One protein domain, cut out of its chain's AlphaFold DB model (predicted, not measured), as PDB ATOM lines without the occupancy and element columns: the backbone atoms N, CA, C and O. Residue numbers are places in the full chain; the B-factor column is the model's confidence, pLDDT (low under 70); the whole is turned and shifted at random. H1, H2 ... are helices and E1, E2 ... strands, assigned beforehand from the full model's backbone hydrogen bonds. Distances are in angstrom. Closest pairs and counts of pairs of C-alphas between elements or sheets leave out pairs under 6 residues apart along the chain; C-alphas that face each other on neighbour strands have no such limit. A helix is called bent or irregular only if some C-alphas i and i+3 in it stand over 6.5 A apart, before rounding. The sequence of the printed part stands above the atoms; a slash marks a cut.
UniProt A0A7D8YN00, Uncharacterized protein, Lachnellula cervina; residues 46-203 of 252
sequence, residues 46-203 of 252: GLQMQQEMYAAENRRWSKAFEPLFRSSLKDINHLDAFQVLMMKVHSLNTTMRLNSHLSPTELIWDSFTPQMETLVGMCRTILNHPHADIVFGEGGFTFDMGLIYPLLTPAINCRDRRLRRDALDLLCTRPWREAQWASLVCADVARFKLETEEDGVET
ATOM      1  N   GLY A  46     -19.392 -43.149 -14.751       83.88
ATOM      2  CA  GLY A  46     -18.436 -43.667 -13.770       83.88
ATOM      3  C   GLY A  46     -17.023 -43.081 -13.843       83.88
ATOM      4  O   GLY A  46     -16.337 -43.116 -12.819       83.88
ATOM      5  N   LEU A  47     -16.591 -42.456 -14.951       89.00
ATOM      6  CA  LEU A  47     -15.279 -41.780 -14.991       89.00
ATOM      7  C   LEU A  47     -15.208 -40.605 -14.008       89.00
ATOM      8  O   LEU A  47     -14.197 -40.434 -13.331       89.00
ATOM      9  N   GLN A  48     -16.293 -39.840 -13.866       89.38
ATOM     10  CA  GLN A  48     -16.376 -38.762 -12.872       89.38
ATOM     11  C   GLN A  48     -16.278 -39.306 -11.439       89.38
ATOM     12  O   GLN A  48     -15.572 -38.747 -10.601       89.38
ATOM     13  N   MET A  49     -16.924 -40.445 -11.159       91.44
ATOM     14  CA  MET A  49     -16.820 -41.102  -9.854       91.44
ATOM     15  C   MET A  49     -15.381 -41.556  -9.582       91.44
ATOM     16  O   MET A  49     -14.864 -41.344  -8.486       91.44
ATOM     17  N   GLN A  50     -14.705 -42.127 -10.582       93.12
ATOM     18  CA  GLN A  50     -13.293 -42.495 -10.473       93.12
ATOM     19  C   GLN A  50     -12.387 -41.272 -10.265       93.12
ATOM     20  O   GLN A  50     -11.506 -41.318  -9.404       93.12
ATOM     21  N   GLN A  51     -12.615 -40.170 -10.991       93.88
ATOM     22  CA  GLN A  51     -11.893 -38.908 -10.807       93.88
ATOM     23  C   GLN A  51     -12.003 -38.430  -9.353       93.88
ATOM     24  O   GLN A  51     -10.980 -38.159  -8.723       93.88
ATOM     25  N   GLU A  52     -13.219 -38.403  -8.797       94.38
ATOM     26  CA  GLU A  52     -13.458 -37.966  -7.418       94.38
ATOM     27  C   GLU A  52     -12.827 -38.919  -6.392       94.38
ATOM     28  O   GLU A  52     -12.223 -38.476  -5.411       94.38
ATOM     29  N   MET A  53     -12.871 -40.234  -6.637       95.75
ATOM     30  CA  MET A  53     -12.167 -41.217  -5.806       95.75
ATOM     31  C   MET A  53     -10.658 -40.939  -5.755       95.75
ATOM     32  O   MET A  53     -10.069 -40.897  -4.668       95.75
ATOM     33  N   TYR A  54     -10.021 -40.706  -6.907       96.00
ATOM     34  CA  TYR A  54      -8.594 -40.384  -6.962       96.00
ATOM     35  C   TYR A  54      -8.286 -38.994  -6.393       96.00
ATOM     36  O   TYR A  54      -7.235 -38.809  -5.773       96.00
ATOM     37  N   ALA A  55      -9.201 -38.031  -6.517       95.25
ATOM     38  CA  ALA A  55      -9.062 -36.717  -5.900       95.25
ATOM     39  C   ALA A  55      -9.083 -36.835  -4.367       95.25
ATOM     40  O   ALA A  55      -8.234 -36.255  -3.685       95.25
ATOM     41  N   ALA A  56      -9.972 -37.662  -3.811       96.12
ATOM     42  CA  ALA A  56     -10.015 -37.966  -2.383       96.12
ATOM     43  C   ALA A  56      -8.750 -38.693  -1.887       96.12
ATOM     44  O   ALA A  56      -8.288 -38.448  -0.767       96.12
ATOM     45  N   GLU A  57      -8.162 -39.577  -2.696       96.06
ATOM     46  CA  GLU A  57      -6.856 -40.188  -2.407       96.06
ATOM     47  C   GLU A  57      -5.727 -39.150  -2.380       96.06
ATOM     48  O   GLU A  57      -4.968 -39.118  -1.409       96.06
ATOM     49  N   ASN A  58      -5.654 -38.253  -3.370       95.69
ATOM     50  CA  ASN A  58      -4.660 -37.175  -3.402       95.69
ATOM     51  C   ASN A  58      -4.794 -36.235  -2.193       95.69
ATOM     52  O   ASN A  58      -3.790 -35.903  -1.561       95.69
ATOM     53  N   ARG A  59      -6.025 -35.866  -1.805       95.62
ATOM     54  CA  ARG A  59      -6.281 -35.050  -0.603       95.62
ATOM     55  C   ARG A  59      -5.802 -35.749   0.673       95.62
ATOM     56  O   ARG A  59      -5.136 -35.124   1.500       95.62
ATOM     57  N   ARG A  60      -6.090 -37.049   0.831       96.88
ATOM     58  CA  ARG A  60      -5.607 -37.845   1.977       96.88
ATOM     59  C   ARG A  60      -4.085 -37.919   2.016       96.88
ATOM     60  O   ARG A  60      -3.505 -37.692   3.074       96.88
ATOM     61  N   TRP A  61      -3.453 -38.190   0.876       96.75
ATOM     62  CA  TRP A  61      -1.998 -38.237   0.772       96.75
ATOM     63  C   TRP A  61      -1.369 -36.886   1.130       96.75
ATOM     64  O   TRP A  61      -0.491 -36.840   1.987       96.75
ATOM     65  N   SER A  62      -1.873 -35.777   0.574       95.94
ATOM     66  CA  SER A  62      -1.336 -34.441   0.863       95.94
ATOM     67  C   SER A  62      -1.467 -34.082   2.341       95.94
ATOM     68  O   SER A  62      -0.565 -33.458   2.894       95.94
ATOM     69  N   LYS A  63      -2.570 -34.469   2.995       97.12
ATOM     70  CA  LYS A  63      -2.752 -34.253   4.436       97.12
ATOM     71  C   LYS A  63      -1.748 -35.063   5.259       97.12
ATOM     72  O   LYS A  63      -1.194 -34.539   6.219       97.12
ATOM     73  N   ALA A  64      -1.518 -36.322   4.888       97.88
ATOM     74  CA  ALA A  64      -0.567 -37.198   5.572       97.88
ATOM     75  C   ALA A  64       0.899 -36.782   5.348       97.88
ATOM     76  O   ALA A  64       1.726 -36.973   6.233       97.88
ATOM     77  N   PHE A  65       1.213 -36.197   4.190       97.31
ATOM     78  CA  PHE A  65       2.550 -35.718   3.832       97.31
ATOM     79  C   PHE A  65       2.935 -34.404   4.532       97.31
ATOM     80  O   PHE A  65       4.115 -34.126   4.736       97.31
ATOM     81  N   GLU A  66       1.955 -33.594   4.932       96.94
ATOM     82  CA  GLU A  66       2.175 -32.242   5.456       96.94
ATOM     83  C   GLU A  66       3.127 -32.152   6.673       96.94
ATOM     84  O   GLU A  66       3.956 -31.239   6.692       96.94
ATOM     85  N   PRO A  67       3.103 -33.062   7.671       97.50
ATOM     86  CA  PRO A  67       4.065 -33.022   8.776       97.50
ATOM     87  C   PRO A  67       5.515 -33.228   8.323       97.50
ATOM     88  O   PRO A  67       6.406 -32.532   8.811       97.50
ATOM     89  N   LEU A  68       5.745 -34.146   7.374       96.38
ATOM     90  CA  LEU A  68       7.068 -34.378   6.788       96.38
ATOM     91  C   LEU A  68       7.527 -33.131   6.031       96.38
ATOM     92  O   LEU A  68       8.620 -32.638   6.292       96.38
ATOM     93  N   PHE A  69       6.650 -32.571   5.190       96.44
ATOM     94  CA  PHE A  69       6.917 -31.336   4.457       96.44
ATOM     95  C   PHE A  69       7.392 -30.213   5.382       96.44
ATOM     96  O   PHE A  69       8.470 -29.659   5.195       96.44
ATOM     97  N   ARG A  70       6.640 -29.938   6.451       95.81
ATOM     98  CA  ARG A  70       6.993 -28.896   7.427       95.81
ATOM     99  C   ARG A  70       8.293 -29.179   8.171       95.81
ATOM    100  O   ARG A  70       9.012 -28.241   8.499       95.81
ATOM    101  N   SER A  71       8.581 -30.444   8.474       95.69
ATOM    102  CA  SER A  71       9.812 -30.807   9.176       95.69
ATOM    103  C   SER A  71      11.044 -30.593   8.305       95.69
ATOM    104  O   SER A  71      12.038 -30.068   8.802       95.69
ATOM    105  N   SER A  72      10.976 -30.954   7.022       93.94
ATOM    106  CA  SER A  72      12.100 -30.799   6.091       93.94
ATOM    107  C   SER A  72      12.417 -29.334   5.792       93.94
ATOM    108  O   SER A  72      13.573 -28.998   5.589       93.94
ATOM    109  N   LEU A  73      11.431 -28.433   5.856       92.94
ATOM    110  CA  LEU A  73      11.655 -26.995   5.652       92.94
ATOM    111  C   LEU A  73      12.386 -26.284   6.805       92.94
ATOM    112  O   LEU A  73      12.688 -25.099   6.680       92.94
ATOM    113  N   LYS A  74      12.680 -26.969   7.920       94.44
ATOM    114  CA  LYS A  74      13.492 -26.395   9.010       94.44
ATOM    115  C   LYS A  74      14.924 -26.092   8.569       94.44
ATOM    116  O   LYS A  74      15.509 -25.140   9.070       94.44
ATOM    117  N   ASP A  75      15.448 -26.887   7.641       95.12
ATOM    118  CA  ASP A  75      16.699 -26.619   6.940       95.12
ATOM    119  C   ASP A  75      16.444 -26.728   5.436       95.12
ATOM    120  O   ASP A  75      16.584 -27.787   4.827       95.12
ATOM    121  N   ILE A  76      16.012 -25.613   4.844       94.38
ATOM    122  CA  ILE A  76      15.607 -25.553   3.436       94.38
ATOM    123  C   ILE A  76      16.747 -25.852   2.461       94.38
ATOM    124  O   ILE A  76      16.452 -26.118   1.307       94.38
ATOM    125  N   ASN A  77      18.008 -25.795   2.903       95.50
ATOM    126  CA  ASN A  77      19.178 -26.054   2.066       95.50
ATOM    127  C   ASN A  77      19.644 -27.515   2.140       95.50
ATOM    128  O   ASN A  77      20.556 -27.901   1.407       95.50
ATOM    129  N   HIS A  78      19.052 -28.326   3.020       95.38
ATOM    130  CA  HIS A  78      19.377 -29.740   3.152       95.38
ATOM    131  C   HIS A  78      18.817 -30.557   1.975       95.38
ATOM    132  O   HIS A  78      17.729 -30.283   1.466       95.38
ATOM    133  N   LEU A  79      19.509 -31.629   1.576       92.75
ATOM    134  CA  LEU A  79      19.077 -32.508   0.478       92.75
ATOM    135  C   LEU A  79      17.665 -33.086   0.672       92.75
ATOM    136  O   LEU A  79      16.893 -33.174  -0.283       92.75
ATOM    137  N   ASP A  80      17.291 -33.413   1.907       93.38
ATOM    138  CA  ASP A  80      15.935 -33.883   2.213       93.38
ATOM    139  C   ASP A  80      14.871 -32.823   1.891       93.38
ATOM    140  O   ASP A  80      13.788 -33.163   1.412       93.38
ATOM    141  N   ALA A  81      15.162 -31.534   2.115       94.88
ATOM    142  CA  ALA A  81      14.246 -30.444   1.784       94.88
ATOM    143  C   ALA A  81      14.053 -30.324   0.271       94.88
ATOM    144  O   ALA A  81      12.915 -30.195  -0.179       94.88
ATOM    145  N   PHE A  82      15.128 -30.459  -0.511       94.31
ATOM    146  CA  PHE A  82      15.072 -30.492  -1.975       94.31
ATOM    147  C   PHE A  82      14.120 -31.581  -2.495       94.31
ATOM    148  O   PHE A  82      13.201 -31.295  -3.267       94.31
ATOM    149  N   GLN A  83      14.268 -32.819  -2.017       93.38
ATOM    150  CA  GLN A  83      13.417 -33.941  -2.436       93.38
ATOM    151  C   GLN A  83      11.960 -33.768  -1.985       93.38
ATOM    152  O   GLN A  83      11.016 -34.049  -2.728       93.38
ATOM    153  N   VAL A  84      11.754 -33.263  -0.770       96.31
ATOM    154  CA  VAL A  84      10.421 -33.039  -0.202       96.31
ATOM    155  C   VAL A  84       9.691 -31.874  -0.887       96.31
ATOM    156  O   VAL A  84       8.479 -31.963  -1.112       96.31
ATOM    157  N   LEU A  85      10.406 -30.823  -1.299       96.62
ATOM    158  CA  LEU A  85       9.884 -29.743  -2.144       96.62
ATOM    159  C   LEU A  85       9.453 -30.270  -3.518       96.62
ATOM    160  O   LEU A  85       8.323 -30.010  -3.934       96.62
ATOM    161  N   MET A  86      10.300 -31.070  -4.175       95.31
ATOM    162  CA  MET A  86       9.960 -31.751  -5.431       95.31
ATOM    163  C   MET A  86       8.668 -32.569  -5.293       95.31
ATOM    164  O   MET A  86       7.725 -32.408  -6.071       95.31
ATOM    165  N   MET A  87       8.559 -33.388  -4.243       95.75
ATOM    166  CA  MET A  87       7.345 -34.164  -3.970       95.75
ATOM    167  C   MET A  87       6.104 -33.283  -3.763       95.75
ATOM    168  O   MET A  87       5.022 -33.629  -4.252       95.75
ATOM    169  N   LYS A  88       6.233 -32.143  -3.067       97.31
ATOM    170  CA  LYS A  88       5.126 -31.192  -2.873       97.31
ATOM    171  C   LYS A  88       4.668 -30.596  -4.203       97.31
ATOM    172  O   LYS A  88       3.462 -30.578  -4.461       97.31
ATOM    173  N   VAL A  89       5.607 -30.179  -5.056       97.88
ATOM    174  CA  VAL A  89       5.333 -29.658  -6.404       97.88
ATOM    175  C   VAL A  89       4.573 -30.686  -7.242       97.88
ATOM    176  O   VAL A  89       3.509 -30.374  -7.780       97.88
ATOM    177  N   HIS A  90       5.033 -31.940  -7.286       96.31
ATOM    178  CA  HIS A  90       4.331 -32.996  -8.024       96.31
ATOM    179  C   HIS A  90       2.952 -33.310  -7.453       96.31
ATOM    180  O   HIS A  90       2.020 -33.551  -8.224       96.31
ATOM    181  N   SER A  91       2.789 -33.295  -6.129       96.56
ATOM    182  CA  SER A  91       1.477 -33.497  -5.512       96.56
ATOM    183  C   SER A  91       0.495 -32.396  -5.892       96.56
ATOM    184  O   SER A  91      -0.659 -32.702  -6.204       96.56
ATOM    185  N   LEU A  92       0.930 -31.132  -5.864       96.94
ATOM    186  CA  LEU A  92       0.111 -29.993  -6.281       96.94
ATOM    187  C   LEU A  92      -0.257 -30.122  -7.759       96.94
ATOM    188  O   LEU A  92      -1.442 -30.125  -8.092       96.94
ATOM    189  N   ASN A  93       0.739 -30.332  -8.624       96.44
ATOM    190  CA  ASN A  93       0.529 -30.455 -10.061       96.44
ATOM    191  C   ASN A  93      -0.437 -31.591 -10.415       96.44
ATOM    192  O   ASN A  93      -1.422 -31.388 -11.118       96.44
ATOM    193  N   THR A  94      -0.195 -32.785  -9.872       94.25
ATOM    194  CA  THR A  94      -1.027 -33.971 -10.119       94.25
ATOM    195  C   THR A  94      -2.454 -33.762  -9.627       94.25
ATOM    196  O   THR A  94      -3.394 -34.261 -10.237       94.25
ATOM    197  N   THR A  95      -2.637 -33.013  -8.538       95.50
ATOM    198  CA  THR A  95      -3.971 -32.681  -8.036       95.50
ATOM    199  C   THR A  95      -4.695 -31.756  -9.003       95.50
ATOM    200  O   THR A  95      -5.809 -32.080  -9.397       95.50
ATOM    201  N   MET A  96      -4.072 -30.657  -9.435       95.31
ATOM    202  CA  MET A  96      -4.695 -29.740 -10.396       95.31
ATOM    203  C   MET A  96      -5.032 -30.460 -11.707       95.31
ATOM    204  O   MET A  96      -6.183 -30.442 -12.131       95.31
ATOM    205  N   ARG A  97      -4.064 -31.198 -12.270       92.88
ATOM    206  CA  ARG A  97      -4.223 -31.971 -13.512       92.88
ATOM    207  C   ARG A  97      -5.344 -33.001 -13.417       92.88
ATOM    208  O   ARG A  97      -6.153 -33.089 -14.330       92.88
ATOM    209  N   LEU A  98      -5.433 -33.743 -12.310       93.75
ATOM    210  CA  LEU A  98      -6.514 -34.704 -12.106       93.75
ATOM    211  C   LEU A  98      -7.881 -34.015 -12.082       93.75
ATOM    212  O   LEU A  98      -8.801 -34.494 -12.731       93.75
ATOM    213  N   ASN A  99      -8.027 -32.922 -11.329       93.31
ATOM    214  CA  ASN A  99      -9.322 -32.256 -11.165       93.31
ATOM    215  C   ASN A  99      -9.765 -31.526 -12.445       93.31
ATOM    216  O   ASN A  99     -10.961 -31.410 -12.689       93.31
ATOM    217  N   SER A 100      -8.828 -31.098 -13.295       90.94
ATOM    218  CA  SER A 100      -9.135 -30.513 -14.605       90.94
ATOM    219  C   SER A 100      -9.346 -31.550 -15.715       90.94
ATOM    220  O   SER A 100      -9.812 -31.187 -16.789       90.94
ATOM    221  N   HIS A 101      -8.980 -32.821 -15.495       88.94
ATOM    222  CA  HIS A 101      -8.778 -33.808 -16.568       88.94
ATOM    223  C   HIS A 101     -10.011 -34.069 -17.437       88.94
ATOM    224  O   HIS A 101      -9.898 -34.140 -18.656       88.94
ATOM    225  N   LEU A 102     -11.182 -34.183 -16.804       88.62
ATOM    226  CA  LEU A 102     -12.465 -34.422 -17.476       88.62
ATOM    227  C   LEU A 102     -13.232 -33.125 -17.780       88.62
ATOM    228  O   LEU A 102     -14.412 -33.170 -18.125       88.62
ATOM    229  N   SER A 103     -12.616 -31.955 -17.584       87.62
ATOM    230  CA  SER A 103     -13.310 -30.699 -17.841       87.62
ATOM    231  C   SER A 103     -13.530 -30.500 -19.341       87.62
ATOM    232  O   SER A 103     -12.588 -30.698 -20.109       87.62
ATOM    233  N   PRO A 104     -14.723 -30.054 -19.774       81.69
ATOM    234  CA  PRO A 104     -15.006 -29.744 -21.171       81.69
ATOM    235  C   PRO A 104     -14.532 -28.344 -21.583       81.69
ATOM    236  O   PRO A 104     -14.790 -27.927 -22.709       81.69
ATOM    237  N   THR A 105     -13.867 -27.594 -20.697       84.50
ATOM    238  CA  THR A 105     -13.373 -26.249 -21.002       84.50
ATOM    239  C   THR A 105     -11.995 -25.987 -20.398       84.50
ATOM    240  O   THR A 105     -11.677 -26.417 -19.292       84.50
ATOM    241  N   GLU A 106     -11.191 -25.203 -21.114       84.19
ATOM    242  CA  GLU A 106      -9.911 -24.668 -20.644       84.19
ATOM    243  C   GLU A 106     -10.078 -23.634 -19.513       84.19
ATOM    244  O   GLU A 106      -9.108 -23.311 -18.831       84.19
ATOM    245  N   LEU A 107     -11.291 -23.121 -19.268       89.81
ATOM    246  CA  LEU A 107     -11.536 -22.155 -18.187       89.81
ATOM    247  C   LEU A 107     -11.462 -22.775 -16.786       89.81
ATOM    248  O   LEU A 107     -11.325 -22.057 -15.798       89.81
ATOM    249  N   ILE A 108     -11.495 -24.109 -16.672       91.88
ATOM    250  CA  ILE A 108     -11.355 -24.804 -15.383       91.88
ATOM    251  C   ILE A 108     -10.076 -24.406 -14.637       91.88
ATOM    252  O   ILE A 108     -10.028 -24.430 -13.405       91.88
ATOM    253  N   TRP A 109      -9.047 -24.008 -15.381       93.31
ATOM    254  CA  TRP A 109      -7.748 -23.627 -14.857       93.31
ATOM    255  C   TRP A 109      -7.764 -22.362 -13.999       93.31
ATOM    256  O   TRP A 109      -6.914 -22.235 -13.119       93.31
ATOM    257  N   ASP A 110      -8.765 -21.496 -14.161       94.19
ATOM    258  CA  ASP A 110      -8.924 -20.288 -13.341       94.19
ATOM    259  C   ASP A 110      -9.199 -20.623 -11.868       94.19
ATOM    260  O   ASP A 110      -8.817 -19.881 -10.965       94.19
ATOM    261  N   SER A 111      -9.788 -21.794 -11.597       95.44
ATOM    262  CA  SER A 111      -9.995 -22.285 -10.226       95.44
ATOM    263  C   SER A 111      -8.698 -22.709  -9.521       95.44
ATOM    264  O   SER A 111      -8.701 -22.958  -8.311       95.44
ATOM    265  N   PHE A 112      -7.585 -22.780 -10.262       96.44
ATOM    266  CA  PHE A 112      -6.292 -23.256  -9.782       96.44
ATOM    267  C   PHE A 112      -5.193 -22.185  -9.778       96.44
ATOM    268  O   PHE A 112      -4.042 -22.510  -9.479       96.44
ATOM    269  N   THR A 113      -5.501 -20.917 -10.079       96.31
ATOM    270  CA  THR A 113      -4.488 -19.846 -10.136       96.31
ATOM    271  C   THR A 113      -3.660 -19.727  -8.847       96.31
ATOM    272  O   THR A 113      -2.434 -19.774  -8.952       96.31
ATOM    273  N   PRO A 114      -4.241 -19.694  -7.627       97.62
ATOM    274  CA  PRO A 114      -3.441 -19.623  -6.394       97.62
ATOM    275  C   PRO A 114      -2.494 -20.823  -6.199       97.62
ATOM    276  O   PRO A 114      -1.379 -20.704  -5.680       97.62
ATOM    277  N   GLN A 115      -2.931 -22.012  -6.617       97.94
ATOM    278  CA  GLN A 115      -2.152 -23.245  -6.546       97.94
ATOM    279  C   GLN A 115      -1.012 -23.225  -7.571       97.94
ATOM    280  O   GLN A 115       0.087 -23.685  -7.258       97.94
ATOM    281  N   MET A 116      -1.245 -22.662  -8.758       97.94
ATOM    282  CA  MET A 116      -0.214 -22.436  -9.769       97.94
ATOM    283  C   MET A 116       0.833 -21.419  -9.304       97.94
ATOM    284  O   MET A 116       2.020 -21.680  -9.468       97.94
ATOM    285  N   GLU A 117       0.432 -20.311  -8.674       98.31
ATOM    286  CA  GLU A 117       1.368 -19.330  -8.096       98.31
ATOM    287  C   GLU A 117       2.269 -19.982  -7.043       98.31
ATOM    288  O   GLU A 117       3.495 -19.852  -7.082       98.31
ATOM    289  N   THR A 118       1.665 -20.762  -6.143       98.31
ATOM    290  CA  THR A 118       2.395 -21.535  -5.131       98.31
ATOM    291  C   THR A 118       3.371 -22.519  -5.778       98.31
ATOM    292  O   THR A 118       4.523 -22.621  -5.354       98.31
ATOM    293  N   LEU A 119       2.927 -23.237  -6.815       98.56
ATOM    294  CA  LEU A 119       3.746 -24.197  -7.550       98.56
ATOM    295  C   LEU A 119       4.950 -23.514  -8.206       98.56
ATOM    296  O   LEU A 119       6.073 -23.965  -8.005       98.56
ATOM    297  N   VAL A 120       4.737 -22.420  -8.941       98.75
ATOM    298  CA  VAL A 120       5.807 -21.664  -9.617       98.75
ATOM    299  C   VAL A 120       6.810 -21.120  -8.599       98.75
ATOM    300  O   VAL A 120       8.019 -21.229  -8.810       98.75
ATOM    301  N   GLY A 121       6.332 -20.611  -7.459       98.50
ATOM    302  CA  GLY A 121       7.187 -20.185  -6.352       98.50
ATOM    303  C   GLY A 121       8.069 -21.317  -5.812       98.50
ATOM    304  O   GLY A 121       9.274 -21.136  -5.658       98.50
ATOM    305  N   MET A 122       7.503 -22.508  -5.589       98.25
ATOM    306  CA  MET A 122       8.275 -23.676  -5.147       98.25
ATOM    307  C   MET A 122       9.283 -24.141  -6.204       98.25
ATOM    308  O   MET A 122      10.428 -24.412  -5.852       98.25
ATOM    309  N   CYS A 123       8.905 -24.187  -7.486       98.38
ATOM    310  CA  CYS A 123       9.831 -24.523  -8.572       98.38
ATOM    311  C   CYS A 123      11.019 -23.554  -8.619       98.38
ATOM    312  O   CYS A 123      12.160 -23.988  -8.768       98.38
ATOM    313  N   ARG A 124      10.774 -22.251  -8.423       98.38
ATOM    314  CA  ARG A 124      11.834 -21.240  -8.324       98.38
ATOM    315  C   ARG A 124      12.768 -21.517  -7.147       98.38
ATOM    316  O   ARG A 124      13.980 -21.435  -7.316       98.38
ATOM    317  N   THR A 125      12.238 -21.874  -5.979       97.44
ATOM    318  CA  THR A 125      13.059 -22.266  -4.821       97.44
ATOM    319  C   THR A 125      13.911 -23.498  -5.125       97.44
ATOM    320  O   THR A 125      15.096 -23.508  -4.811       97.44
ATOM    321  N   ILE A 126      13.336 -24.514  -5.775       97.31
ATOM    322  CA  ILE A 126      14.036 -25.759  -6.115       97.31
ATOM    323  C   ILE A 126      15.173 -25.505  -7.112       97.31
ATOM    324  O   ILE A 126      16.276 -25.997  -6.900       97.31
ATOM    325  N   LEU A 127      14.940 -24.712  -8.162       97.00
ATOM    326  CA  LEU A 127      15.964 -24.384  -9.166       97.00
ATOM    327  C   LEU A 127      17.126 -23.547  -8.603       97.00
ATOM    328  O   LEU A 127      18.216 -23.564  -9.168       97.00
ATOM    329  N   ASN A 128      16.909 -22.837  -7.491       96.50
ATOM    330  CA  ASN A 128      17.942 -22.075  -6.779       96.50
ATOM    331  C   ASN A 128      18.519 -22.825  -5.564       96.50
ATOM    332  O   ASN A 128      19.311 -22.261  -4.810       96.50
ATOM    333  N   HIS A 129      18.117 -24.079  -5.340       97.06
ATOM    334  CA  HIS A 129      18.599 -24.874  -4.216       97.06
ATOM    335  C   HIS A 129      20.089 -25.227  -4.395       97.06
ATOM    336  O   HIS A 129      20.487 -25.569  -5.510       97.06
ATOM    337  N   PRO A 130      20.905 -25.307  -3.323       96.56
ATOM    338  CA  PRO A 130      22.315 -25.741  -3.395       96.56
ATOM    339  C   PRO A 130      22.575 -27.130  -4.010       96.56
ATOM    340  O   PRO A 130      23.718 -27.521  -4.222       96.56
ATOM    341  N   HIS A 131      21.517 -27.899  -4.263       94.81
ATOM    342  CA  HIS A 131      21.559 -29.255  -4.813       94.81
ATOM    343  C   HIS A 131      20.793 -29.362  -6.137       94.81
ATOM    344  O   HIS A 131      20.608 -30.466  -6.641       94.81
ATOM    345  N   ALA A 132      20.348 -28.233  -6.704       94.50
ATOM    346  CA  ALA A 132      19.599 -28.201  -7.953       94.50
ATOM    347  C   ALA A 132      20.370 -28.880  -9.086       94.50
ATOM    348  O   ALA A 132      19.795 -29.681  -9.816       94.50
ATOM    349  N   ASP A 133      21.681 -28.642  -9.166       94.06
ATOM    350  CA  ASP A 133      22.536 -29.134 -10.248       94.06
ATOM    351  C   ASP A 133      22.673 -30.668 -10.284       94.06
ATOM    352  O   ASP A 133      23.090 -31.214 -11.300       94.06
ATOM    353  N   ILE A 134      22.267 -31.380  -9.222       89.81
ATOM    354  CA  ILE A 134      22.188 -32.852  -9.223       89.81
ATOM    355  C   ILE A 134      21.200 -33.345 -10.292       89.81
ATOM    356  O   ILE A 134      21.418 -34.393 -10.893       89.81
ATOM    357  N   VAL A 135      20.110 -32.603 -10.512       88.81
ATOM    358  CA  VAL A 135      19.024 -32.976 -11.437       88.81
ATOM    359  C   VAL A 135      18.912 -31.982 -12.593       88.81
ATOM    360  O   VAL A 135      18.688 -32.372 -13.733       88.81
ATOM    361  N   PHE A 136      19.089 -30.698 -12.296       93.56
ATOM    362  CA  PHE A 136      18.901 -29.565 -13.199       93.56
ATOM    363  C   PHE A 136      20.240 -28.896 -13.530       93.56
ATOM    364  O   PHE A 136      20.305 -27.679 -13.678       93.56
ATOM    365  N   GLY A 137      21.339 -29.649 -13.573       90.69
ATOM    366  CA  GLY A 137      22.596 -29.128 -14.111       90.69
ATOM    367  C   GLY A 137      22.427 -28.718 -15.577       90.69
ATOM    368  O   GLY A 137      21.512 -29.189 -16.252       90.69
ATOM    369  N   GLU A 138      23.291 -27.838 -16.078       90.25
ATOM    370  CA  GLU A 138      23.312 -27.496 -17.504       90.25
ATOM    371  C   GLU A 138      23.617 -28.752 -18.337       90.25
ATOM    372  O   GLU A 138      24.631 -29.417 -18.128       90.25
ATOM    373  N   GLY A 139      22.698 -29.111 -19.232       88.62
ATOM    374  CA  GLY A 139      22.736 -30.370 -19.977       88.62
ATOM    375  C   GLY A 139      22.396 -31.614 -19.150       88.62
ATOM    376  O   GLY A 139      22.716 -32.739 -19.536       88.62
ATOM    377  N   GLY A 140      21.792 -31.430 -17.973       91.62
ATOM    378  CA  GLY A 140      21.425 -32.510 -17.067       91.62
ATOM    379  C   GLY A 140      20.355 -33.421 -17.665       91.62
ATOM    380  O   GLY A 140      19.396 -32.953 -18.272       91.62
ATOM    381  N   PHE A 141      20.496 -34.728 -17.447       93.56
ATOM    382  CA  PHE A 141      19.534 -35.736 -17.886       93.56
ATOM    383  C   PHE A 141      19.077 -36.602 -16.712       93.56
ATOM    384  O   PHE A 141      19.900 -37.136 -15.966       93.56
ATOM    385  N   THR A 142      17.766 -36.806 -16.586       92.31
ATOM    386  CA  THR A 142      17.171 -37.744 -15.627       92.31
ATOM    387  C   THR A 142      16.039 -38.544 -16.263       92.31
ATOM    388  O   THR A 142      15.339 -38.044 -17.137       92.31
ATOM    389  N   PHE A 143      15.836 -39.789 -15.827       90.69
ATOM    390  CA  PHE A 143      14.643 -40.571 -16.183       90.69
ATOM    391  C   PHE A 143      13.439 -40.259 -15.288       90.69
ATOM    392  O   PHE A 143      12.313 -40.630 -15.624       90.69
ATOM    393  N   ASP A 144      13.671 -39.607 -14.151       88.38
ATOM    394  CA  ASP A 144      12.613 -39.244 -13.222       88.38
ATOM    395  C   ASP A 144      11.838 -38.018 -13.711       88.38
ATOM    396  O   ASP A 144      12.340 -37.178 -14.458       88.38
ATOM    397  N   MET A 145      10.592 -37.894 -13.252       87.38
ATOM    398  CA  MET A 145       9.836 -36.658 -13.440       87.38
ATOM    399  C   MET A 145      10.471 -35.557 -12.589       87.38
ATOM    400  O   MET A 145      10.581 -35.703 -11.371       87.38
ATOM    401  N   GLY A 146      10.854 -34.464 -13.237       93.81
ATOM    402  CA  GLY A 146      11.397 -33.277 -12.602       93.81
ATOM    403  C   GLY A 146      10.406 -32.110 -12.648       93.81
ATOM    404  O   GLY A 146       9.209 -32.255 -12.398       93.81
ATOM    405  N   LEU A 147      10.912 -30.917 -12.942       97.00
ATOM    406  CA  LEU A 147      10.142 -29.678 -12.930       97.00
ATOM    407  C   LEU A 147       9.502 -29.317 -14.271       97.00
ATOM    408  O   LEU A 147       8.635 -28.440 -14.268       97.00
ATOM    409  N   ILE A 148       9.844 -29.980 -15.383       96.50
ATOM    410  CA  ILE A 148       9.301 -29.622 -16.702       96.50
ATOM    411  C   ILE A 148       7.777 -29.748 -16.710       96.50
ATOM    412  O   ILE A 148       7.080 -28.770 -16.973       96.50
ATOM    413  N   TYR A 149       7.226 -30.910 -16.357       93.69
ATOM    414  CA  TYR A 149       5.771 -31.113 -16.374       93.69
ATOM    415  C   TYR A 149       5.000 -30.211 -15.378       93.69
ATOM    416  O   TYR A 149       3.965 -29.645 -15.756       93.69
ATOM    417  N   PRO A 150       5.475 -30.014 -14.129       96.69
ATOM    418  CA  PRO A 150       4.912 -29.017 -13.222       96.69
ATOM    419  C   PRO A 150       4.937 -27.581 -13.746       96.69
ATOM    420  O   PRO A 150       3.914 -26.914 -13.656       96.69
ATOM    421  N   LEU A 151       6.058 -27.102 -14.296       98.19
ATOM    422  CA  LEU A 151       6.194 -25.729 -14.810       98.19
ATOM    423  C   LEU A 151       5.371 -25.496 -16.073       98.19
ATOM    424  O   LEU A 151       4.809 -24.423 -16.286       98.19
ATOM    425  N   LEU A 152       5.249 -26.519 -16.904       95.44
ATOM    426  CA  LEU A 152       4.522 -26.394 -18.148       95.44
ATOM    427  C   LEU A 152       3.008 -26.285 -17.941       95.44
ATOM    428  O   LEU A 152       2.310 -25.686 -18.758       95.44
ATOM    429  N   THR A 153       2.498 -26.799 -16.820       94.88
ATOM    430  CA  THR A 153       1.079 -26.697 -16.464       94.88
ATOM    431  C   THR A 153       0.602 -25.239 -16.392       94.88
ATOM    432  O   THR A 153      -0.304 -24.907 -17.158       94.88
ATOM    433  N   PRO A 154       1.182 -24.340 -15.573       96.75
ATOM    434  CA  PRO A 154       0.835 -22.923 -15.607       96.75
ATOM    435  C   PRO A 154       1.227 -22.237 -16.918       96.75
ATOM    436  O   PRO A 154       0.433 -21.440 -17.408       96.75
ATOM    437  N   ALA A 155       2.374 -22.563 -17.530       96.62
ATOM    438  CA  ALA A 155       2.819 -21.911 -18.770       96.62
ATOM    439  C   ALA A 155       1.813 -22.080 -19.930       96.62
ATOM    440  O   ALA A 155       1.502 -21.130 -20.656       96.62
ATOM    441  N   ILE A 156       1.254 -23.286 -20.069       93.56
ATOM    442  CA  ILE A 156       0.276 -23.627 -21.107       93.56
ATOM    443  C   ILE A 156      -1.135 -23.240 -20.677       93.56
ATOM    444  O   ILE A 156      -1.870 -22.653 -21.468       93.56
ATOM    445  N   ASN A 157      -1.545 -23.579 -19.457       92.50
ATOM    446  CA  ASN A 157      -2.965 -23.617 -19.121       92.50
ATOM    447  C   ASN A 157      -3.477 -22.366 -18.407       92.50
ATOM    448  O   ASN A 157      -4.660 -22.057 -18.535       92.50
ATOM    449  N   CYS A 158      -2.625 -21.631 -17.692       94.06
ATOM    450  CA  CYS A 158      -3.066 -20.435 -16.984       94.06
ATOM    451  C   CYS A 158      -3.554 -19.360 -17.972       94.06
ATOM    452  O   CYS A 158      -3.109 -19.303 -19.121       94.06
ATOM    453  N   ARG A 159      -4.482 -18.512 -17.526       93.81
ATOM    454  CA  ARG A 159      -4.977 -17.345 -18.277       93.81
ATOM    455  C   ARG A 159      -4.413 -16.021 -17.745       93.81
ATOM    456  O   ARG A 159      -4.603 -14.995 -18.389       93.81
ATOM    457  N   ASP A 160      -3.693 -16.046 -16.617       94.06
ATOM    458  CA  ASP A 160      -2.923 -14.909 -16.099       94.06
ATOM    459  C   ASP A 160      -1.607 -14.755 -16.870       94.06
ATOM    460  O   ASP A 160      -0.758 -15.649 -16.871       94.06
ATOM    461  N   ARG A 161      -1.429 -13.616 -17.538       94.62
ATOM    462  CA  ARG A 161      -0.264 -13.363 -18.393       94.62
ATOM    463  C   ARG A 161       1.062 -13.465 -17.651       94.62
ATOM    464  O   ARG A 161       2.007 -14.060 -18.178       94.62
ATOM    465  N   ARG A 162       1.141 -12.884 -16.456       95.44
ATOM    466  CA  ARG A 162       2.378 -12.791 -15.679       95.44
ATOM    467  C   ARG A 162       2.829 -14.174 -15.223       95.44
ATOM    468  O   ARG A 162       3.960 -14.560 -15.495       95.44
ATOM    469  N   LEU A 163       1.925 -14.950 -14.632       96.50
ATOM    470  CA  LEU A 163       2.236 -16.269 -14.093       96.50
ATOM    471  C   LEU A 163       2.695 -17.259 -15.173       96.50
ATOM    472  O   LEU A 163       3.574 -18.086 -14.930       96.50
ATOM    473  N   ARG A 164       2.139 -17.159 -16.387       95.69
ATOM    474  CA  ARG A 164       2.593 -17.971 -17.529       95.69
ATOM    475  C   ARG A 164       4.035 -17.676 -17.913       95.69
ATOM    476  O   ARG A 164       4.792 -18.608 -18.166       95.69
ATOM    477  N   ARG A 165       4.394 -16.390 -17.966       97.44
ATOM    478  CA  ARG A 165       5.750 -15.931 -18.294       97.44
ATOM    479  C   ARG A 165       6.726 -16.316 -17.194       97.44
ATOM    480  O   ARG A 165       7.765 -16.866 -17.512       97.44
ATOM    481  N   ASP A 166       6.337 -16.180 -15.925       98.31
ATOM    482  CA  ASP A 166       7.152 -16.644 -14.799       98.31
ATOM    483  C   ASP A 166       7.484 -18.141 -14.911       98.31
ATOM    484  O   ASP A 166       8.625 -18.545 -14.697       98.31
ATOM    485  N   ALA A 167       6.500 -18.976 -15.255       98.44
ATOM    486  CA  ALA A 167       6.720 -20.406 -15.448       98.44
ATOM    487  C   ALA A 167       7.586 -20.714 -16.684       98.44
ATOM    488  O   ALA A 167       8.450 -21.592 -16.630       98.44
ATOM    489  N   LEU A 168       7.366 -19.984 -17.780       98.00
ATOM    490  CA  LEU A 168       8.150 -20.088 -19.009       98.00
ATOM    491  C   LEU A 168       9.617 -19.700 -18.781       98.00
ATOM    492  O   LEU A 168      10.512 -20.423 -19.209       98.00
ATOM    493  N   ASP A 169       9.866 -18.609 -18.062       98.31
ATOM    494  CA  ASP A 169      11.210 -18.138 -17.744       98.31
ATOM    495  C   ASP A 169      11.970 -19.181 -16.923       98.31
ATOM    496  O   ASP A 169      13.144 -19.429 -17.192       98.31
ATOM    497  N   LEU A 170      11.300 -19.862 -15.983       98.44
ATOM    498  CA  LEU A 170      11.898 -20.964 -15.224       98.44
ATOM    499  C   LEU A 170      12.302 -22.143 -16.122       98.44
ATOM    500  O   LEU A 170      13.398 -22.674 -15.939       98.44
ATOM    501  N   LEU A 171      11.483 -22.511 -17.117       97.62
ATOM    502  CA  LEU A 171      11.848 -23.519 -18.129       97.62
ATOM    503  C   LEU A 171      13.044 -23.082 -18.990       97.62
ATOM    504  O   LEU A 171      13.787 -23.928 -19.473       97.62
ATOM    505  N   CYS A 172      13.237 -21.776 -19.179       96.69
ATOM    506  CA  CYS A 172      14.338 -21.211 -19.958       96.69
ATOM    507  C   CYS A 172      15.606 -20.919 -19.141       96.69
ATOM    508  O   CYS A 172      16.594 -20.479 -19.726       96.69
ATOM    509  N   THR A 173      15.613 -21.136 -17.819       95.06
ATOM    510  CA  THR A 173      16.766 -20.769 -16.968       95.06
ATOM    511  C   THR A 173      18.063 -21.469 -17.362       95.06
ATOM    512  O   THR A 173      19.139 -20.909 -17.166       95.06
ATOM    513  N   ARG A 174      17.962 -22.694 -17.878       93.25
ATOM    514  CA  ARG A 174      19.070 -23.556 -18.299       93.25
ATOM    515  C   ARG A 174      18.510 -24.731 -19.114       93.25
ATOM    516  O   ARG A 174      17.336 -25.052 -18.941       93.25
ATOM    517  N   PRO A 175      19.305 -25.387 -19.971       94.81
ATOM    518  CA  PRO A 175      18.909 -26.639 -20.603       94.81
ATOM    519  C   PRO A 175      19.052 -27.818 -19.626       94.81
ATOM    520  O   PRO A 175      20.100 -28.008 -19.018       94.81
ATOM    521  N   TRP A 176      17.990 -28.605 -19.490       95.50
ATOM    522  CA  TRP A 176      17.976 -29.949 -18.897       95.50
ATOM    523  C   TRP A 176      16.878 -30.813 -19.537       95.50
ATOM    524  O   TRP A 176      15.950 -30.286 -20.174       95.50
ATOM    525  N   ARG A 177      16.961 -32.132 -19.335       93.62
ATOM    526  CA  ARG A 177      16.076 -33.138 -19.923       93.62
ATOM    527  C   ARG A 177      15.547 -34.143 -18.890       93.62
ATOM    528  O   ARG A 177      16.294 -34.720 -18.105       93.62
ATOM    529  N   GLU A 178      14.239 -34.386 -18.942       93.62
ATOM    530  CA  GLU A 178      13.490 -35.357 -18.136       93.62
ATOM    531  C   GLU A 178      12.921 -36.437 -19.064       93.62
ATOM    532  O   GLU A 178      11.847 -36.290 -19.653       93.62
ATOM    533  N   ALA A 179      13.685 -37.512 -19.244       90.12
ATOM    534  CA  ALA A 179      13.452 -38.560 -20.226       90.12
ATOM    535  C   ALA A 179      13.278 -37.980 -21.644       90.12
ATOM    536  O   ALA A 179      14.247 -37.561 -22.274       90.12
ATOM    537  N   GLN A 180      12.049 -37.954 -22.156       84.56
ATOM    538  CA  GLN A 180      11.724 -37.418 -23.482       84.56
ATOM    539  C   GLN A 180      11.480 -35.900 -23.490       84.56
ATOM    540  O   GLN A 180      11.357 -35.308 -24.557       84.56
ATOM    541  N   TRP A 181      11.381 -35.256 -22.325       89.56
ATOM    542  CA  TRP A 181      11.073 -33.832 -22.233       89.56
ATOM    543  C   TRP A 181      12.343 -33.007 -22.101       89.56
ATOM    544  O   TRP A 181      13.023 -33.078 -21.084       89.56
ATOM    545  N   ALA A 182      12.644 -32.189 -23.105       92.12
ATOM    546  CA  ALA A 182      13.689 -31.176 -23.019       92.12
ATOM    547  C   ALA A 182      13.076 -29.833 -22.600       92.12
ATOM    548  O   ALA A 182      12.147 -29.340 -23.243       92.12
ATOM    549  N   SER A 183      13.607 -29.230 -21.539       95.25
ATOM    550  CA  SER A 183      13.127 -27.965 -20.952       95.25
ATOM    551  C   SER A 183      12.928 -26.851 -21.982       95.25
ATOM    552  O   SER A 183      11.845 -26.273 -22.048       95.25
ATOM    553  N   LEU A 184      13.922 -26.604 -22.844       94.88
ATOM    554  CA  LEU A 184      13.855 -25.560 -23.875       94.88
ATOM    555  C   LEU A 184      12.842 -25.869 -24.988       94.88
ATOM    556  O   LEU A 184      12.166 -24.958 -25.464       94.88
ATOM    557  N   VAL A 185      12.682 -27.141 -25.367       92.56
ATOM    558  CA  VAL A 185      11.656 -27.561 -26.339       92.56
ATOM    559  C   VAL A 185      10.264 -27.360 -25.740       92.56
ATOM    560  O   VAL A 185       9.394 -26.763 -26.368       92.56
ATOM    561  N   CYS A 186      10.054 -27.782 -24.493       94.00
ATOM    562  CA  CYS A 186       8.796 -27.554 -23.783       94.00
ATOM    563  C   CYS A 186       8.504 -26.056 -23.589       94.00
ATOM    564  O   CYS A 186       7.352 -25.639 -23.713       94.00
ATOM    565  N   ALA A 187       9.531 -25.238 -23.341       96.12
ATOM    566  CA  ALA A 187       9.401 -23.788 -23.286       96.12
ATOM    567  C   ALA A 187       8.935 -23.206 -24.630       96.12
ATOM    568  O   ALA A 187       8.029 -22.378 -24.650       96.12
ATOM    569  N   ASP A 188       9.493 -23.659 -25.755       95.25
ATOM    570  CA  ASP A 188       9.064 -23.229 -27.092       95.25
ATOM    571  C   ASP A 188       7.605 -23.616 -27.391       95.25
ATOM    572  O   ASP A 188       6.832 -22.795 -27.887       95.25
ATOM    573  N   VAL A 189       7.173 -24.818 -26.987       93.25
ATOM    574  CA  VAL A 189       5.761 -25.235 -27.090       93.25
ATOM    575  C   VAL A 189       4.845 -24.310 -26.282       93.25
ATOM    576  O   VAL A 189       3.809 -23.859 -26.780       93.25
ATOM    577  N   ALA A 190       5.214 -24.000 -25.037       95.44
ATOM    578  CA  ALA A 190       4.446 -23.072 -24.211       95.44
ATOM    579  C   ALA A 190       4.434 -21.653 -24.786       95.44
ATOM    580  O   ALA A 190       3.384 -21.009 -24.780       95.44
ATOM    581  N   ARG A 191       5.569 -21.188 -25.318       96.56
ATOM    582  CA  ARG A 191       5.713 -19.886 -25.971       96.56
ATOM    583  C   ARG A 191       4.808 -19.775 -27.191       96.56
ATOM    584  O   ARG A 191       4.060 -18.812 -27.279       96.56
ATOM    585  N   PHE A 192       4.790 -20.785 -28.060       95.00
ATOM    586  CA  PHE A 192       3.883 -20.835 -29.208       95.00
ATOM    587  C   PHE A 192       2.423 -20.637 -28.797       95.00
ATOM    588  O   PHE A 192       1.717 -19.807 -29.372       95.00
ATOM    589  N   LYS A 193       1.969 -21.394 -27.792       94.38
ATOM    590  CA  LYS A 193       0.595 -21.285 -27.294       94.38
ATOM    591  C   LYS A 193       0.332 -19.907 -26.695       94.38
ATOM    592  O   LYS A 193      -0.711 -19.329 -26.966       94.38
ATOM    593  N   LEU A 194       1.261 -19.394 -25.889       94.94
ATOM    594  CA  LEU A 194       1.163 -18.080 -25.259       94.94
ATOM    595  C   LEU A 194       1.025 -16.971 -26.308       94.94
ATOM    596  O   LEU A 194       0.057 -16.221 -26.254       94.94
ATOM    597  N   GLU A 195       1.937 -16.914 -27.278       95.44
ATOM    598  CA  GLU A 195       1.940 -15.902 -28.342       95.44
ATOM    599  C   GLU A 195       0.662 -15.979 -29.185       95.44
ATOM    600  O   GLU A 195       0.043 -14.958 -29.471       95.44
ATOM    601  N   THR A 196       0.210 -17.192 -29.516       95.75
ATOM    602  CA  THR A 196      -1.003 -17.376 -30.324       95.75
ATOM    603  C   THR A 196      -2.279 -16.995 -29.571       95.75
ATOM    604  O   THR A 196      -3.220 -16.465 -30.161       95.75
ATOM    605  N   GLU A 197      -2.345 -17.268 -28.268       95.38
ATOM    606  CA  GLU A 197      -3.493 -16.881 -27.444       95.38
ATOM    607  C   GLU A 197      -3.553 -15.376 -27.174       95.38
ATOM    608  O   GLU A 197      -4.628 -14.840 -26.917       95.38
ATOM    609  N   GLU A 198      -2.414 -14.694 -27.206       94.81
ATOM    610  CA  GLU A 198      -2.315 -13.271 -26.891       94.81
ATOM    611  C   GLU A 198      -2.412 -12.354 -28.101       94.81
ATOM    612  O   GLU A 198      -2.689 -11.167 -27.932       94.81
ATOM    613  N   ASP A 199      -2.229 -12.896 -29.301       94.56
ATOM    614  CA  ASP A 199      -2.367 -12.166 -30.553       94.56
ATOM    615  C   ASP A 199      -3.738 -11.470 -30.658       94.56
ATOM    616  O   ASP A 199      -4.792 -12.114 -30.635       94.56
ATOM    617  N   GLY A 200      -3.740 -10.138 -30.743       91.62
ATOM    618  CA  GLY A 200      -4.964  -9.329 -30.803       91.62
ATOM    619  C   GLY A 200      -5.774  -9.268 -29.499       91.62
ATOM    620  O   GLY A 200      -6.944  -8.883 -29.527       91.62
ATOM    621  N   VAL A 201      -5.192  -9.655 -28.359       93.12
ATOM    622  CA  VAL A 201      -5.815  -9.546 -27.032       93.12
ATOM    623  C   VAL A 201      -5.164  -8.406 -26.249       93.12
ATOM    624  O   VAL A 201      -3.981  -8.459 -25.926       93.12
ATOM    625  N   GLU A 202      -5.947  -7.409 -25.847       90.44
ATOM    626  CA  GLU A 202      -5.449  -6.256 -25.070       90.44
ATOM    627  C   GLU A 202      -5.664  -6.400 -23.552       90.44
ATOM    628  O   GLU A 202      -5.253  -5.549 -22.769       90.44
ATOM    629  N   THR A 203      -6.316  -7.473 -23.103       89.31
ATOM    630  CA  THR A 203      -6.645  -7.691 -21.689       89.31
ATOM    631  C   THR A 203      -5.538  -8.430 -20.943       89.31
ATOM    632  O   THR A 203      -4.907  -9.331 -21.489       89.31
TER     633      THR A 203
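AT A GLANCE: This is residues 46 to 203 of the 252 residues of an uncharacterized protein of Lachnellula cervina (UniProt A0A7D8YN00). What shape do these atoms make? Helices H2, H3, H5, H6 and H7 form an up-and-down bundle, each running against the one before it, with H5 in its middle, and the long bent helix H1 packs on H2 at one side. Two tiny parallel strands, E1 and E2, form a two-strand sheet with short H4 close by. What is it built of, and how large is it? The printed part has 158 residues, with seven named helices and two named strands in the order H1 H2 H3 H4 E1 H5 H6 E2 H7, mostly helix. It is compact, with a radius of gyration of the C-alphas of 16.1 A and spans of 46 by 40 by 28 A.

IN THESE COORDINATES: Where are the strands? E1 is residues 140 to 142, from C-alpha 140 at (21.425, -32.510, -17.067), and E2 is residues 176 to 178. Where are the helices? H1, residues 47 to 75, was assigned as one helix by its hydrogen bonds but is bent, with C-alphas 64 and 67 7.0 A apart; its arms are H1a, residues 47 to 64, 25.7 A long, and H1b, residues 67 to 75. H2 is residues 79 to 100, 32.1 A; H3 106 to 127, 28.3 A; H4 133 to 136; H5 148 to 157; H6 161 to 171; and H7 183 to 198, 22.1 A, ending with C-alpha 198 at (-2.315, -13.271, -26.891). Is H3 irregular? It is, with C-alphas 111 and 114 8.0 A apart and a kink of 70 degrees near residue 113.

HOW THE PARTS SIT: How do the strands pair? E1 and E2 are parallel neighbours, with N 177 and O 140 within hydrogen-bond range at 2.8 A. With H5 and H6 between them they make a strand-helix-strand unit, parallel neighbour strands joined through helices, with a right-handed crossover. What does the hub, H5, touch? It touches H6 in a hairpin, closest C-alphas Ala 155 and Arg 164 at 4.1 A; H7, Ile 156 and Ala 190 at 5.2 A; H3, Met 116 and Pro 154 at 6.0 A; and residues 89 to 93 of H2 alone, Asn 93 and Pro 150 at 5.6 A. What lies beyond? H2 touches H1a with residues 91 to 99 alone, closest C-alphas Asn 58 and Thr 95 at 6.5 A, while H1a and H7 are apart. Are the helix backbones complete? In H1a, H2, H6 and H7 every O i to N i+4 pair is within hydrogen-bond range, against 3 of 5 in H1b, 12 of 18 in H3 and 5 of 6 in H5; H4 is too short for such a pair.

THE WHOLE: How far does it reach? The two C-alphas farthest apart, those of Ser 71 and Gly 200, are 47.7 A apart. Is anything cut, long or uncertain? The printed part has no cut, each link is tight, and no printed residue is under 70 in pLDDT.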